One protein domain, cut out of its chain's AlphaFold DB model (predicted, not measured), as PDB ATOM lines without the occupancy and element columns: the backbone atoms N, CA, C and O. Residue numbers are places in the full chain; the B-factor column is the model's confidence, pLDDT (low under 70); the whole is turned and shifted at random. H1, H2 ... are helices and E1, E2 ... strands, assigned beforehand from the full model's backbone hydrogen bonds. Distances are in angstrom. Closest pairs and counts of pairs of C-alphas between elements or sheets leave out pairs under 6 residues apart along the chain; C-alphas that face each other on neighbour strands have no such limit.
ATOM      1  N   LEU A  18      39.995   3.885  13.390       93.19
ATOM      2  CA  LEU A  18      39.772   2.441  13.388       93.19
ATOM      3  C   LEU A  18      39.623   1.913  14.817       93.19
ATOM      4  O   LEU A  18      38.613   1.286  15.130       93.19
ATOM      5  N   LYS A  19      40.558   2.274  15.700       93.50
ATOM      6  CA  LYS A  19      40.500   1.889  17.111       93.50
ATOM      7  C   LYS A  19      39.218   2.369  17.797       93.50
ATOM      8  O   LYS A  19      38.571   1.603  18.497       93.50
ATOM      9  N   LEU A  20      38.794   3.611  17.553       92.94
ATOM     10  CA  LEU A  20      37.541   4.138  18.109       92.94
ATOM     11  C   LEU A  20      36.309   3.351  17.646       92.94
ATOM     12  O   LEU A  20      35.359   3.197  18.413       92.94
ATOM     13  N   LYS A  21      36.303   2.856  16.402       95.62
ATOM     14  CA  LYS A  21      35.220   1.999  15.902       95.62
ATOM     15  C   LYS A  21      35.217   0.643  16.606       95.62
ATOM     16  O   LYS A  21      34.149   0.181  16.994       95.62
ATOM     17  N   GLU A  22      36.385   0.033  16.792       96.62
ATOM     18  CA  GLU A  22      36.530  -1.233  17.523       96.62
ATOM     19  C   GLU A  22      36.073  -1.088  18.982       96.62
ATOM     20  O   GLU A  22      35.212  -1.847  19.434       96.62
ATOM     21  N   ASP A  23      36.543  -0.045  19.671       96.56
ATOM     22  CA  ASP A  23      36.154   0.278  21.050       96.56
ATOM     23  C   ASP A  23      34.633   0.502  21.166       96.56
ATOM     24  O   ASP A  23      33.993   0.061  22.124       96.56
ATOM     25  N   ALA A  24      34.021   1.162  20.175       96.88
ATOM     26  CA  ALA A  24      32.577   1.376  20.128       96.88
ATOM     27  C   ALA A  24      31.797   0.060  19.968       96.88
ATOM     28  O   ALA A  24      30.740  -0.115  20.580       96.88
ATOM     29  N   VAL A  25      32.296  -0.881  19.163       97.88
ATOM     30  CA  VAL A  25      31.684  -2.214  19.021       97.88
ATOM     31  C   VAL A  25      31.794  -2.992  20.331       97.88
ATOM     32  O   VAL A  25      30.790  -3.529  20.807       97.88
ATOM     33  N   GLU A  26      32.975  -3.003  20.954       98.06
ATOM     34  CA  GLU A  26      33.202  -3.689  22.229       98.06
ATOM     35  C   GLU A  26      32.314  -3.118  23.346       98.06
ATOM     36  O   GLU A  26      31.685  -3.872  24.097       98.06
ATOM     37  N   ALA A  27      32.187  -1.789  23.420       97.81
ATOM     38  CA  ALA A  27      31.277  -1.122  24.347       97.81
ATOM     39  C   ALA A  27      29.826  -1.593  24.149       97.81
ATOM     40  O   ALA A  27      29.132  -1.890  25.125       97.81
ATOM     41  N   GLY A  28      29.379  -1.731  22.896       98.00
ATOM     42  CA  GLY A  28      28.043  -2.228  22.564       98.00
ATOM     43  C   GLY A  28      27.805  -3.666  23.032       98.00
ATOM     44  O   GLY A  28      26.739  -3.969  23.572       98.00
ATOM     45  N   ILE A  29      28.803  -4.545  22.879       98.31
ATOM     46  CA  ILE A  29      28.746  -5.939  23.350       98.31
ATOM     47  C   ILE A  29      28.647  -5.979  24.879       98.31
ATOM     48  O   ILE A  29      27.685  -6.536  25.416       98.31
ATOM     49  N   LYS A  30      29.563  -5.302  25.583       98.31
ATOM     50  CA  LYS A  30      29.566  -5.248  27.056       98.31
ATOM     51  C   LYS A  30      28.274  -4.658  27.612       98.31
ATOM     52  O   LYS A  30      27.763  -5.114  28.634       98.31
ATOM     53  N   ALA A  31      27.716  -3.647  26.946       98.31
ATOM     54  CA  ALA A  31      26.452  -3.056  27.360       98.31
ATOM     55  C   ALA A  31      25.302  -4.067  27.286       98.31
ATOM     56  O   ALA A  31      24.534  -4.185  28.241       98.31
ATOM     57  N   LYS A  32      25.208  -4.832  26.187       98.19
ATOM     58  CA  LYS A  32      24.200  -5.890  26.026       98.19
ATOM     59  C   LYS A  32      24.327  -6.952  27.114       98.19
ATOM     60  O   LYS A  32      23.320  -7.316  27.712       98.19
ATOM     61  N   GLU A  33      25.542  -7.407  27.413       98.25
ATOM     62  CA  GLU A  33      25.797  -8.383  28.484       98.25
ATOM     63  C   GLU A  33      25.329  -7.870  29.851       98.25
ATOM     64  O   GLU A  33      24.586  -8.560  30.555       98.25
ATOM     65  N   ILE A  34      25.696  -6.631  30.202       98.19
ATOM     66  CA  ILE A  34      25.279  -6.003  31.460       98.19
ATOM     67  C   ILE A  34      23.754  -5.917  31.532       98.19
ATOM     68  O   ILE A  34      23.172  -6.374  32.514       98.19
ATOM     69  N   LEU A  35      23.103  -5.362  30.507       97.88
ATOM     70  CA  LEU A  35      21.652  -5.156  30.493       97.88
ATOM     71  C   LEU A  35      20.888  -6.486  30.556       97.88
ATOM     72  O   LEU A  35      19.936  -6.606  31.332       97.88
ATOM     73  N   ASN A  36      21.359  -7.506  29.831       97.62
ATOM     74  CA  ASN A  36      20.801  -8.856  29.887       97.62
ATOM     75  C   ASN A  36      20.917  -9.455  31.295       97.62
ATOM     76  O   ASN A  36      19.937 -10.001  31.800       97.62
ATOM     77  N   SER A  37      22.064  -9.287  31.966       97.38
ATOM     78  CA  SER A  37      22.289  -9.825  33.318       97.38
ATOM     79  C   SER A  37      21.335  -9.257  34.382       97.38
ATOM     80  O   SER A  37      21.036  -9.926  35.367       97.38
ATOM     81  N   ILE A  38      20.815  -8.043  34.171       95.44
ATOM     82  CA  ILE A  38      19.891  -7.352  35.091       95.44
ATOM     83  C   ILE A  38      18.436  -7.314  34.590       95.44
ATOM     84  O   ILE A  38      17.567  -6.689  35.222       95.44
ATOM     85  N   GLY A  39      18.160  -8.002  33.474       96.06
ATOM     86  CA  GLY A  39      16.830  -8.133  32.878       96.06
ATOM     87  C   GLY A  39      16.274  -6.824  32.314       96.06
ATOM     88  O   GLY A  39      15.075  -6.566  32.446       96.06
ATOM     89  N   ILE A  40      17.135  -5.977  31.743       97.12
ATOM     90  CA  ILE A  40      16.749  -4.708  31.120       97.12
ATOM     91  C   ILE A  40      16.827  -4.841  29.600       97.12
ATOM     92  O   ILE A  40      17.848  -5.239  29.048       97.12
ATOM     93  N   LYS A  41      15.746  -4.461  28.921       97.50
ATOM     94  CA  LYS A  41      15.713  -4.290  27.464       97.50
ATOM     95  C   LYS A  41      15.956  -2.828  27.117       97.50
ATOM     96  O   LYS A  41      15.723  -1.953  27.948       97.50
ATOM     97  N   TYR A  42      16.392  -2.550  25.898       96.31
ATOM     98  CA  TYR A  42      16.582  -1.180  25.446       96.31
ATOM     99  C   TYR A  42      16.166  -1.004  23.986       96.31
ATOM    100  O   TYR A  42      16.174  -1.957  23.209       96.31
ATOM    101  N   ILE A  43      15.803   0.226  23.634       94.25
ATOM    102  CA  ILE A  43      15.496   0.659  22.271       94.25
ATOM    103  C   ILE A  43      16.303   1.927  22.016       94.25
ATOM    104  O   ILE A  43      16.231   2.866  22.807       94.25
ATOM    105  N   ILE A  44      17.062   1.953  20.922       93.69
ATOM    106  CA  ILE A  44      17.751   3.154  20.440       93.69
ATOM    107  C   ILE A  44      16.940   3.703  19.271       93.69
ATOM    108  O   ILE A  44      16.595   2.956  18.357       93.69
ATOM    109  N   ARG A  45      16.638   5.000  19.301       91.12
ATOM    110  CA  ARG A  45      16.098   5.742  18.159       91.12
ATOM    111  C   ARG A  45      17.058   6.868  17.812       91.12
ATOM    112  O   ARG A  45      17.491   7.597  18.702       91.12
ATOM    113  N   LEU A  46      17.384   6.989  16.533       88.56
ATOM    114  CA  LEU A  46      18.230   8.049  15.995       88.56
ATOM    115  C   LEU A  46      17.386   8.929  15.070       88.56
ATOM    116  O   LEU A  46      16.533   8.425  14.340       88.56
ATOM    117  N   TYR A  47      17.634  10.229  15.124       84.06
ATOM    118  CA  TYR A  47      16.993  11.280  14.341       84.06
ATOM    119  C   TYR A  47      18.078  12.213  13.786       84.06
ATOM    120  O   TYR A  47      19.199  12.235  14.292       84.06
ATOM    121  N   ASN A  48      17.748  13.039  12.793       80.19
ATOM    122  CA  ASN A  48      18.714  13.993  12.229       80.19
ATOM    123  C   ASN A  48      19.289  14.937  13.300       80.19
ATOM    124  O   ASN A  48      20.486  15.212  13.311       80.19
ATOM    125  N   GLU A  49      18.456  15.366  14.251       81.06
ATOM    126  CA  GLU A  49      18.849  16.275  15.330       81.06
ATOM    127  C   GLU A  49      19.403  15.569  16.584       81.06
ATOM    128  O   GLU A  49      19.765  16.237  17.551       81.06
ATOM    129  N   GLY A  50      19.530  14.236  16.593       86.25
ATOM    130  CA  GLY A  50      20.065  13.495  17.740       86.25
ATOM    131  C   GLY A  50      19.440  12.120  17.916       86.25
ATOM    132  O   GLY A  50      19.371  11.327  16.985       86.25
ATOM    133  N   GLY A  51      19.001  11.787  19.124       89.12
ATOM    134  CA  GLY A  51      18.360  10.499  19.363       89.12
ATOM    135  C   GLY A  51      18.030  10.254  20.821       89.12
ATOM    136  O   GLY A  51      18.208  11.116  21.682       89.12
ATOM    137  N   CYS A  52      17.567   9.050  21.118       91.62
ATOM    138  CA  CYS A  52      17.376   8.613  22.487       91.62
ATOM    139  C   CYS A  52      17.583   7.109  22.653       91.62
ATOM    140  O   CYS A  52      17.419   6.318  21.723       91.62
ATOM    141  N   ILE A  53      17.921   6.721  23.878       94.81
ATOM    142  CA  ILE A  53      17.920   5.338  24.338       94.81
ATOM    143  C   ILE A  53      16.867   5.213  25.431       94.81
ATOM    144  O   ILE A  53      16.962   5.873  26.467       94.81
ATOM    145  N   LYS A  54      15.875   4.354  25.213       93.94
ATOM    146  CA  LYS A  54      14.874   3.991  26.220       93.94
ATOM    147  C   LYS A  54      15.235   2.642  26.827       93.94
ATOM    148  O   LYS A  54      15.557   1.712  26.092       93.94
ATOM    149  N   PHE A  55      15.175   2.532  28.150       95.38
ATOM    150  CA  PHE A  55      15.483   1.315  28.902       95.38
ATOM    151  C   PHE A  55      14.238   0.810  29.624       95.38
ATOM    152  O   PHE A  55      13.566   1.573  30.319       95.38
ATOM    153  N   TYR A  56      13.977  -0.489  29.523       93.69
ATOM    154  CA  TYR A  56      12.758  -1.131  29.996       93.69
ATOM    155  C   TYR A  56      13.057  -2.275  30.951       93.69
ATOM    156  O   TYR A  56      13.921  -3.111  30.683       93.69
ATOM    157  N   LYS A  57      12.274  -2.366  32.026       93.00
ATOM    158  CA  LYS A  57      12.218  -3.548  32.892       93.00
ATOM    159  C   LYS A  57      10.806  -4.121  32.845       93.00
ATOM    160  O   LYS A  57       9.855  -3.494  33.310       93.00
ATOM    161  N   GLY A  58      10.664  -5.299  32.237       90.94
ATOM    162  CA  GLY A  58       9.352  -5.791  31.811       90.94
ATOM    163  C   GLY A  58       8.756  -4.872  30.740       90.94
ATOM    164  O   GLY A  58       9.432  -4.562  29.763       90.94
ATOM    165  N   SER A  59       7.518  -4.418  30.939       87.19
ATOM    166  CA  SER A  59       6.825  -3.460  30.061       87.19
ATOM    167  C   SER A  59       7.011  -1.991  30.458       87.19
ATOM    168  O   SER A  59       6.464  -1.115  29.804       87.19
ATOM    169  N   LYS A  60       7.744  -1.703  31.542       88.75
ATOM    170  CA  LYS A  60       7.862  -0.344  32.084       88.75
ATOM    171  C   LYS A  60       9.174   0.299  31.665       88.75
ATOM    172  O   LYS A  60      10.239  -0.264  31.941       88.75
ATOM    173  N   CYS A  61       9.105   1.494  31.087       90.25
ATOM    174  CA  CYS A  61      10.276   2.341  30.907       90.25
ATOM    175  C   CYS A  61      10.800   2.802  32.273       90.25
ATOM    176  O   CYS A  61      10.040   3.205  33.155       90.25
ATOM    177  N   ILE A  62      12.107   2.686  32.479       92.19
ATOM    178  CA  ILE A  62      12.783   3.004  33.748       92.19
ATOM    179  C   ILE A  62      13.849   4.087  33.589       92.19
ATOM    180  O   ILE A  62      14.366   4.606  34.583       92.19
ATOM    181  N   MET A  63      14.218   4.396  32.345       91.75
ATOM    182  CA  MET A  63      15.175   5.438  32.016       91.75
ATOM    183  C   MET A  63      15.075   5.801  30.537       91.75
ATOM    184  O   MET A  63      14.956   4.925  29.683       91.75
ATOM    185  N   MET A  64      15.212   7.092  30.252       91.31
ATOM    186  CA  MET A  64      15.446   7.619  28.915       91.31
ATOM    187  C   MET A  64      16.745   8.422  28.943       91.31
ATOM    188  O   MET A  64      16.957   9.222  29.854       91.31
ATOM    189  N   ALA A  65      17.625   8.182  27.978       91.31
ATOM    190  CA  ALA A  65      18.857   8.936  27.790       91.31
ATOM    191  C   ALA A  65      18.812   9.627  26.426       91.31
ATOM    192  O   ALA A  65      18.543   8.970  25.424       91.31
ATOM    193  N   GLY A  66      19.064  10.934  26.387       90.38
ATOM    194  CA  GLY A  66      19.212  11.667  25.130       90.38
ATOM    195  C   GLY A  66      20.549  11.362  24.456       90.38
ATOM    196  O   GLY A  66      21.545  11.097  25.131       90.38
ATOM    197  N   LEU A  67      20.559  11.407  23.128       91.88
ATOM    198  CA  LEU A  67      21.744  11.330  22.282       91.88
ATOM    199  C   LEU A  67      21.902  12.654  21.537       91.88
ATOM    200  O   LEU A  67      20.917  13.252  21.106       91.88
ATOM    201  N   LEU A  68      23.145  13.105  21.404       89.62
ATOM    202  CA  LEU A  68      23.473  14.377  20.765       89.62
ATOM    203  C   LEU A  68      23.284  14.301  19.246       89.62
ATOM    204  O   LEU A  68      23.389  13.223  18.650       89.62
ATOM    205  N   THR A  69      23.068  15.452  18.614       88.44
ATOM    206  CA  THR A  69      23.083  15.603  17.155       88.44
ATOM    207  C   THR A  69      24.359  15.008  16.553       88.44
ATOM    208  O   THR A  69      25.447  15.182  17.101       88.44
ATOM    209  N   GLY A  70      24.231  14.276  15.445       86.31
ATOM    210  CA  GLY A  70      25.354  13.583  14.802       86.31
ATOM    211  C   GLY A  70      25.726  12.230  15.424       86.31
ATOM    212  O   GLY A  70      26.655  11.579  14.942       86.31
ATOM    213  N   THR A  71      25.004  11.766  16.454       91.25
ATOM    214  CA  THR A  71      25.167  10.395  16.965       91.25
ATOM    215  C   THR A  71      24.719   9.384  15.909       91.25
ATOM    216  O   THR A  71      23.582   9.407  15.448       91.25
ATOM    217  N   ASN A  72      25.610   8.457  15.569       92.06
ATOM    218  CA  ASN A  72      25.328   7.301  14.717       92.06
ATOM    219  C   ASN A  72      25.257   6.002  15.539       92.06
ATOM    220  O   ASN A  72      25.519   5.996  16.742       92.06
ATOM    221  N   GLU A  73      24.950   4.884  14.882       91.25
ATOM    222  CA  GLU A  73      24.807   3.572  15.530       91.25
ATOM    223  C   GLU A  73      26.042   3.145  16.339       91.25
ATOM    224  O   GLU A  73      25.912   2.628  17.448       91.25
ATOM    225  N   LEU A  74      27.244   3.404  15.816       93.81
ATOM    226  CA  LEU A  74      28.505   3.079  16.486       93.81
ATOM    227  C   LEU A  74      28.689   3.921  17.748       93.81
ATOM    228  O   LEU A  74      28.861   3.394  18.842       93.81
ATOM    229  N   THR A  75      28.618   5.241  17.615       91.75
ATOM    230  CA  THR A  75      28.830   6.175  18.734       91.75
ATOM    231  C   THR A  75      27.742   6.070  19.809       91.75
ATOM    232  O   THR A  75      28.023   6.291  20.991       91.75
ATOM    233  N   ALA A  76      26.530   5.630  19.446       95.75
ATOM    234  CA  ALA A  76      25.467   5.323  20.400       95.75
ATOM    235  C   ALA A  76      25.858   4.206  21.385       95.75
ATOM    236  O   ALA A  76      25.390   4.218  22.528       95.75
ATOM    237  N   ASN A  77      26.753   3.285  21.004       97.69
ATOM    238  CA  ASN A  77      27.197   2.199  21.879       97.69
ATOM    239  C   ASN A  77      27.954   2.691  23.116       97.69
ATOM    240  O   ASN A  77      27.797   2.106  24.187       97.69
ATOM    241  N   PHE A  78      28.717   3.783  23.018       97.00
ATOM    242  CA  PHE A  78      29.368   4.371  24.194       97.00
ATOM    243  C   PHE A  78      28.332   4.877  25.200       97.00
ATOM    244  O   PHE A  78      28.421   4.588  26.395       97.00
ATOM    245  N   SER A  79      27.302   5.568  24.707       96.25
ATOM    246  CA  SER A  79      26.188   6.029  25.539       96.25
ATOM    247  C   SER A  79      25.395   4.858  26.118       96.25
ATOM    248  O   SER A  79      25.014   4.890  27.289       96.25
ATOM    249  N   LEU A  80      25.175   3.800  25.336       98.06
ATOM    250  CA  LEU A  80      24.514   2.587  25.807       98.06
ATOM    251  C   LEU A  80      25.307   1.937  26.947       98.06
ATOM    252  O   LEU A  80      24.734   1.647  27.996       98.06
ATOM    253  N   TYR A  81      26.620   1.769  26.775       98.25
ATOM    254  CA  TYR A  81      27.505   1.180  27.779       98.25
ATOM    255  C   TYR A  81      27.545   1.996  29.070       98.25
ATOM    256  O   TYR A  81      27.339   1.453  30.155       98.25
ATOM    257  N   TYR A  82      27.716   3.313  28.955       96.94
ATOM    258  CA  TYR A  82      27.710   4.222  30.099       96.94
ATOM    259  C   TYR A  82      26.403   4.165  30.903       96.94
ATOM    260  O   TYR A  82      26.408   4.200  32.134       96.94
ATOM    261  N   ASN A  83      25.259   4.068  30.226       96.81
ATOM    262  CA  ASN A  83      23.976   3.953  30.915       96.81
ATOM    263  C   ASN A  83      23.743   2.540  31.469       96.81
ATOM    264  O   ASN A  83      23.172   2.403  32.550       96.81
ATOM    265  N   ALA A  84      24.229   1.496  30.795       97.50
ATOM    266  CA  ALA A  84      24.163   0.122  31.283       97.50
ATOM    267  C   ALA A  84      24.922  -0.058  32.605       97.50
ATOM    268  O   ALA A  84      24.373  -0.628  33.549       97.50
ATOM    269  N   THR A  85      26.144   0.476  32.715       96.69
ATOM    270  CA  THR A  85      26.928   0.428  33.962       96.69
ATOM    271  C   THR A  85      26.213   1.169  35.091       96.69
ATOM    272  O   THR A  85      26.024   0.608  36.166       96.69
ATOM    273  N   LYS A  86      25.677   2.368  34.822       94.31
ATOM    274  CA  LYS A  86      24.842   3.091  35.794       94.31
ATOM    275  C   LYS A  86      23.634   2.290  36.261       94.31
ATOM    276  O   LYS A  86      23.281   2.373  37.432       94.31
ATOM    277  N   LEU A  87      22.953   1.591  35.352       94.62
ATOM    278  CA  LEU A  87      21.766   0.796  35.670       94.62
ATOM    279  C   LEU A  87      22.111  -0.454  36.483       94.62
ATOM    280  O   LEU A  87      21.335  -0.811  37.368       94.62
ATOM    281  N   LYS A  88      23.271  -1.071  36.224       94.25
ATOM    282  CA  LYS A  88      23.787  -2.220  36.980       94.25
ATOM    283  C   LYS A  88      23.907  -1.917  38.472       94.25
ATOM    284  O   LYS A  88      23.511  -2.737  39.293       94.25
ATOM    285  N   ASP A  89      24.378  -0.720  38.811       92.12
ATOM    286  CA  ASP A  89      24.623  -0.325  40.202       92.12
ATOM    287  C   ASP A  89      23.357   0.186  40.924       92.12
ATOM    288  O   ASP A  89      23.389   0.522  42.114       92.12
ATOM    289  N   ARG A  90      22.200   0.248  40.244       89.38
ATOM    290  CA  ARG A  90      20.949   0.715  40.864       89.38
ATOM    291  C   ARG A  90      20.304  -0.364  41.727       89.38
ATOM    292  O   ARG A  90      19.884  -1.410  41.247       89.38
ATOM    293  N   LYS A  91      20.060  -0.023  42.996       85.44
ATOM    294  CA  LYS A  91      19.296  -0.869  43.935       85.44
ATOM    295  C   LYS A  91      17.805  -0.973  43.598       85.44
ATOM    296  O   LYS A  91      17.169  -1.972  43.918       85.44
ATOM    297  N   ARG A  92      17.213   0.083  43.027       85.50
ATOM    298  CA  ARG A  92      15.782   0.165  42.689       85.50
ATOM    299  C   ARG A  92      15.591   0.936  41.387       85.50
ATOM    300  O   ARG A  92      16.306   1.904  41.129       85.50
ATOM    301  N   PHE A  93      14.586   0.541  40.611       86.06
ATOM    302  CA  PHE A  93      14.186   1.224  39.384       86.06
ATOM    303  C   PHE A  93      12.882   1.979  39.630       86.06
ATOM    304  O   PHE A  93      11.921   1.402  40.135       86.06
ATOM    305  N   LYS A  94      12.861   3.269  39.292       82.56
ATOM    306  CA  LYS A  94      11.623   4.049  39.212       82.56
ATOM    307  C   LYS A  94      11.116   3.979  37.777       82.56
ATOM    308  O   LYS A  94      11.927   3.964  36.856       82.56
ATOM    309  N   THR A  95       9.803   3.916  37.604       81.06
ATOM    310  CA  THR A  95       9.194   4.044  36.280       81.06
ATOM    311  C   THR A  95       9.312   5.490  35.824       81.06
ATOM    312  O   THR A  95       9.110   6.408  36.619       81.06
ATOM    313  N   VAL A  96       9.685   5.674  34.565       80.00
ATOM    314  CA  VAL A  96       9.625   6.961  33.879       80.00
ATOM    315  C   VAL A  96       8.317   6.963  33.106       80.00
ATOM    316  O   VAL A  96       8.045   6.007  32.380       80.00
ATOM    317  N   GLU A  97       7.492   7.989  33.301       69.31
ATOM    318  CA  GLU A  97       6.317   8.167  32.455       69.31
ATOM    319  C   GLU A  97       6.775   8.455  31.029       69.31
ATOM    320  O   GLU A  97       7.429   9.461  30.745       69.31
ATOM    321  N   GLU A  98       6.445   7.529  30.140       63.88
ATOM    322  CA  GLU A  98       6.585   7.699  28.707       63.88
ATOM    323  C   GLU A  98       5.499   8.654  28.243       63.88
ATOM    324  O   GLU A  98       4.397   8.247  27.883       63.88
ATOM    325  N   ASN A  99       5.805   9.946  28.224       66.56
ATOM    326  CA  ASN A  99       5.007  10.895  27.463       66.56
ATOM    327  C   ASN A  99       5.393  10.791  25.980       66.56
ATOM    328  O   ASN A  99       5.829  11.754  25.350       66.56
ATOM    329  N   ASP A 100       5.287   9.575  25.438       61.78
ATOM    330  CA  ASP A 100       5.678   9.224  24.071       61.78
ATOM    331  C   ASP A 100       4.909  10.062  23.056       61.78
ATOM    332  O   ASP A 100       5.493  10.539  22.094       61.78
ATOM    333  N   PHE A 101       3.644  10.366  23.349       55.56
ATOM    334  CA  PHE A 101       2.824  11.269  22.549       55.56
ATOM    335  C   PHE A 101       3.404  12.689  22.470       55.56
ATOM    336  O   PHE A 101       3.573  13.223  21.380       55.56
ATOM    337  N   LEU A 102       3.763  13.294  23.608       66.25
ATOM    338  CA  LEU A 102       4.392  14.621  23.623       66.25
ATOM    339  C   LEU A 102       5.786  14.585  22.995       66.25
ATOM    340  O   LEU A 102       6.160  15.520  22.299       66.25
ATOM    341  N   THR A 103       6.541  13.509  23.207       65.50
ATOM    342  CA  THR A 103       7.894  13.358  22.657       65.50
ATOM    343  C   THR A 103       7.858  13.229  21.134       65.50
ATOM    344  O   THR A 103       8.616  13.916  20.455       65.50
ATOM    345  N   ASP A 104       6.947  12.417  20.592       63.06
ATOM    346  CA  ASP A 104       6.760  12.242  19.149       63.06
ATOM    347  C   ASP A 104       6.174  13.511  18.499       63.06
ATOM    348  O   ASP A 104       6.604  13.888  17.410       63.06
ATOM    349  N   ILE A 105       5.258  14.225  19.173       70.31
ATOM    350  CA  ILE A 105       4.761  15.536  18.714       70.31
ATOM    351  C   ILE A 105       5.888  16.563  18.658       70.31
ATOM    352  O   ILE A 105       6.034  17.247  17.649       70.31
ATOM    353  N   LEU A 106       6.684  16.679  19.724       70.19
ATOM    354  CA  LEU A 106       7.784  17.637  19.780       70.19
ATOM    355  C   LEU A 106       8.824  17.322  18.703       70.19
ATOM    356  O   LEU A 106       9.201  18.221  17.962       70.19
ATOM    357  N   LEU A 107       9.229  16.058  18.551       65.56
ATOM    358  CA  LEU A 107      10.173  15.642  17.507       65.56
ATOM    359  C   LEU A 107       9.648  15.925  16.091       65.56
ATOM    360  O   LEU A 107      10.407  16.397  15.247       65.56
ATOM    361  N   ASN A 108       8.359  15.683  15.832       69.56
ATOM    362  CA  ASN A 108       7.740  15.998  14.543       69.56
ATOM    363  C   ASN A 108       7.712  17.516  14.291       69.56
ATOM    364  O   ASN A 108       8.146  17.970  13.236       69.56
ATOM    365  N   LEU A 109       7.294  18.314  15.278       70.38
ATOM    366  CA  LEU A 109       7.289  19.778  15.172       70.38
ATOM    367  C   LEU A 109       8.690  20.351  14.926       70.38
ATOM    368  O   LEU A 109       8.842  21.213  14.067       70.38
ATOM    369  N   TYR A 110       9.712  19.849  15.625       67.69
ATOM    370  CA  TYR A 110      11.104  20.252  15.395       67.69
ATOM    371  C   TYR A 110      11.558  19.943  13.963       67.69
ATOM    372  O   TYR A 110      12.124  20.809  13.305       67.69
ATOM    373  N   SER A 111      11.218  18.762  13.436       65.25
ATOM    374  CA  SER A 111      11.574  18.381  12.061       65.25
ATOM    375  C   SER A 111      10.905  19.222  10.965       65.25
ATOM    376  O   SER A 111      11.402  19.248   9.846       65.25
ATOM    377  N   GLN A 112       9.791  19.900  11.270       70.31
ATOM    378  CA  GLN A 112       9.065  20.769  10.332       70.31
ATOM    379  C   GLN A 112       9.537  22.230  10.357       70.31
ATOM    380  O   GLN A 112       9.110  23.023   9.521       70.31
ATOM    381  N   LEU A 113      10.360  22.606  11.340       68.94
ATOM    382  CA  LEU A 113      10.894  23.962  11.501       68.94
ATOM    383  C   LEU A 113      12.262  24.159  10.815       68.94
ATOM    384  O   LEU A 113      12.778  25.278  10.835       68.94
ATOM    385  N   GLN A 114      12.833  23.101  10.230       54.03
ATOM    386  CA  GLN A 114      14.011  23.128   9.349       54.03
ATOM    387  C   GLN A 114      13.597  23.139   7.878       54.03
ATOM    388  O   GLN A 114      14.312  23.800   7.091       54.03
TER     389      GLN A 114
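What this domain is: This is residues 18 to 114 of the 114 residues of an uncharacterized protein of Parabacteroides distasonis (UniProt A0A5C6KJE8). A twisted sheet of three strands has H2 over one face, with H1 side by side with H2 on that same face and reaching the sheet with its residues 32 to 36. H3 is set off at the end of a long link, apart from the other named elements, and no named helix is on the opposite face. The printed part has 97 residues, with named elements in the order H1, E1, E2, E3, H2, H3; the sheet's order is E1 - E2 - E3, antiparallel throughout, and the class is mixed, helices and strands. The whole is compact, with a radius of gyration of the C-alphas of 14.3 A, and its outline is flat, spanning 40 by 38 by 15 A.

How they stand to each other: Start at H1, residues 18 to 37, and go on to the strands E1, residues 40 to 47, E2, residues 50 to 57, and E3, residues 60 to 67. They form a meander, each strand the antiparallel neighbour of the one before, with E1 and E2, and E2 and E3, as hairpins. Between E1 and E2 look at N 43 and O 54, 2.9 A apart; between E2 and E3 at N 53 and O 65, 2.8 A, both within hydrogen-bond range. Next comes H2, residues 73 to 88, which lies over E1, E2 and E3 at a height over the sheet of 9.5 A, slantwise to the strands at 38 degrees to E3 on the local plane. The closest C-alphas of H2 and E2 are those of Leu 80 and Ile 53, 7.3 A apart. H1 and H2 touch, their closest C-alphas being those of Ala 31 and Tyr 81, 4.4 A apart; they run the same way at a steep tilt of 37 degrees, only just past shallow. H1 is on the same face of the sheet as H2, making two layers, helices on one face of a sheet; H1 lies over none of the strands. H3, residues 100 to 112, is not on the sheet and is apart from H1 and H2. In H1 and H3 every O i to N i+4 pair is within hydrogen-bond range; in H2, 9 of 12 are.

Where its parts are: Find C-alpha 18 at (39.772, 2.441, 13.388), where H1 begins; it runs 29.2 A. E1 runs 23.2 A, E2 24.1 A and E3 20.6 A. H2 begins at C-alpha 73, (24.807, 3.572, 15.530), runs 22.2 A and has a kink of 25 degrees near residue 80. H3 runs 18.3 A and ends at C-alpha 112, (9.065, 20.769, 10.332).

The domain as a whole: The two C-alphas farthest apart are those of Lys 91 and Gln 114, 42.4 A. The printed part has no cut. The link from H2 to H3, 11 residues, is long; the other links are tight. Residues 99 to 106, of which 100 to 106 belong to H3, stand free. Mean pLDDT of the printed part is 87.9, but 66 in H3; the residues under 70 are 97 to 104, 107 to 108, 110 to 111 and 113 to 114.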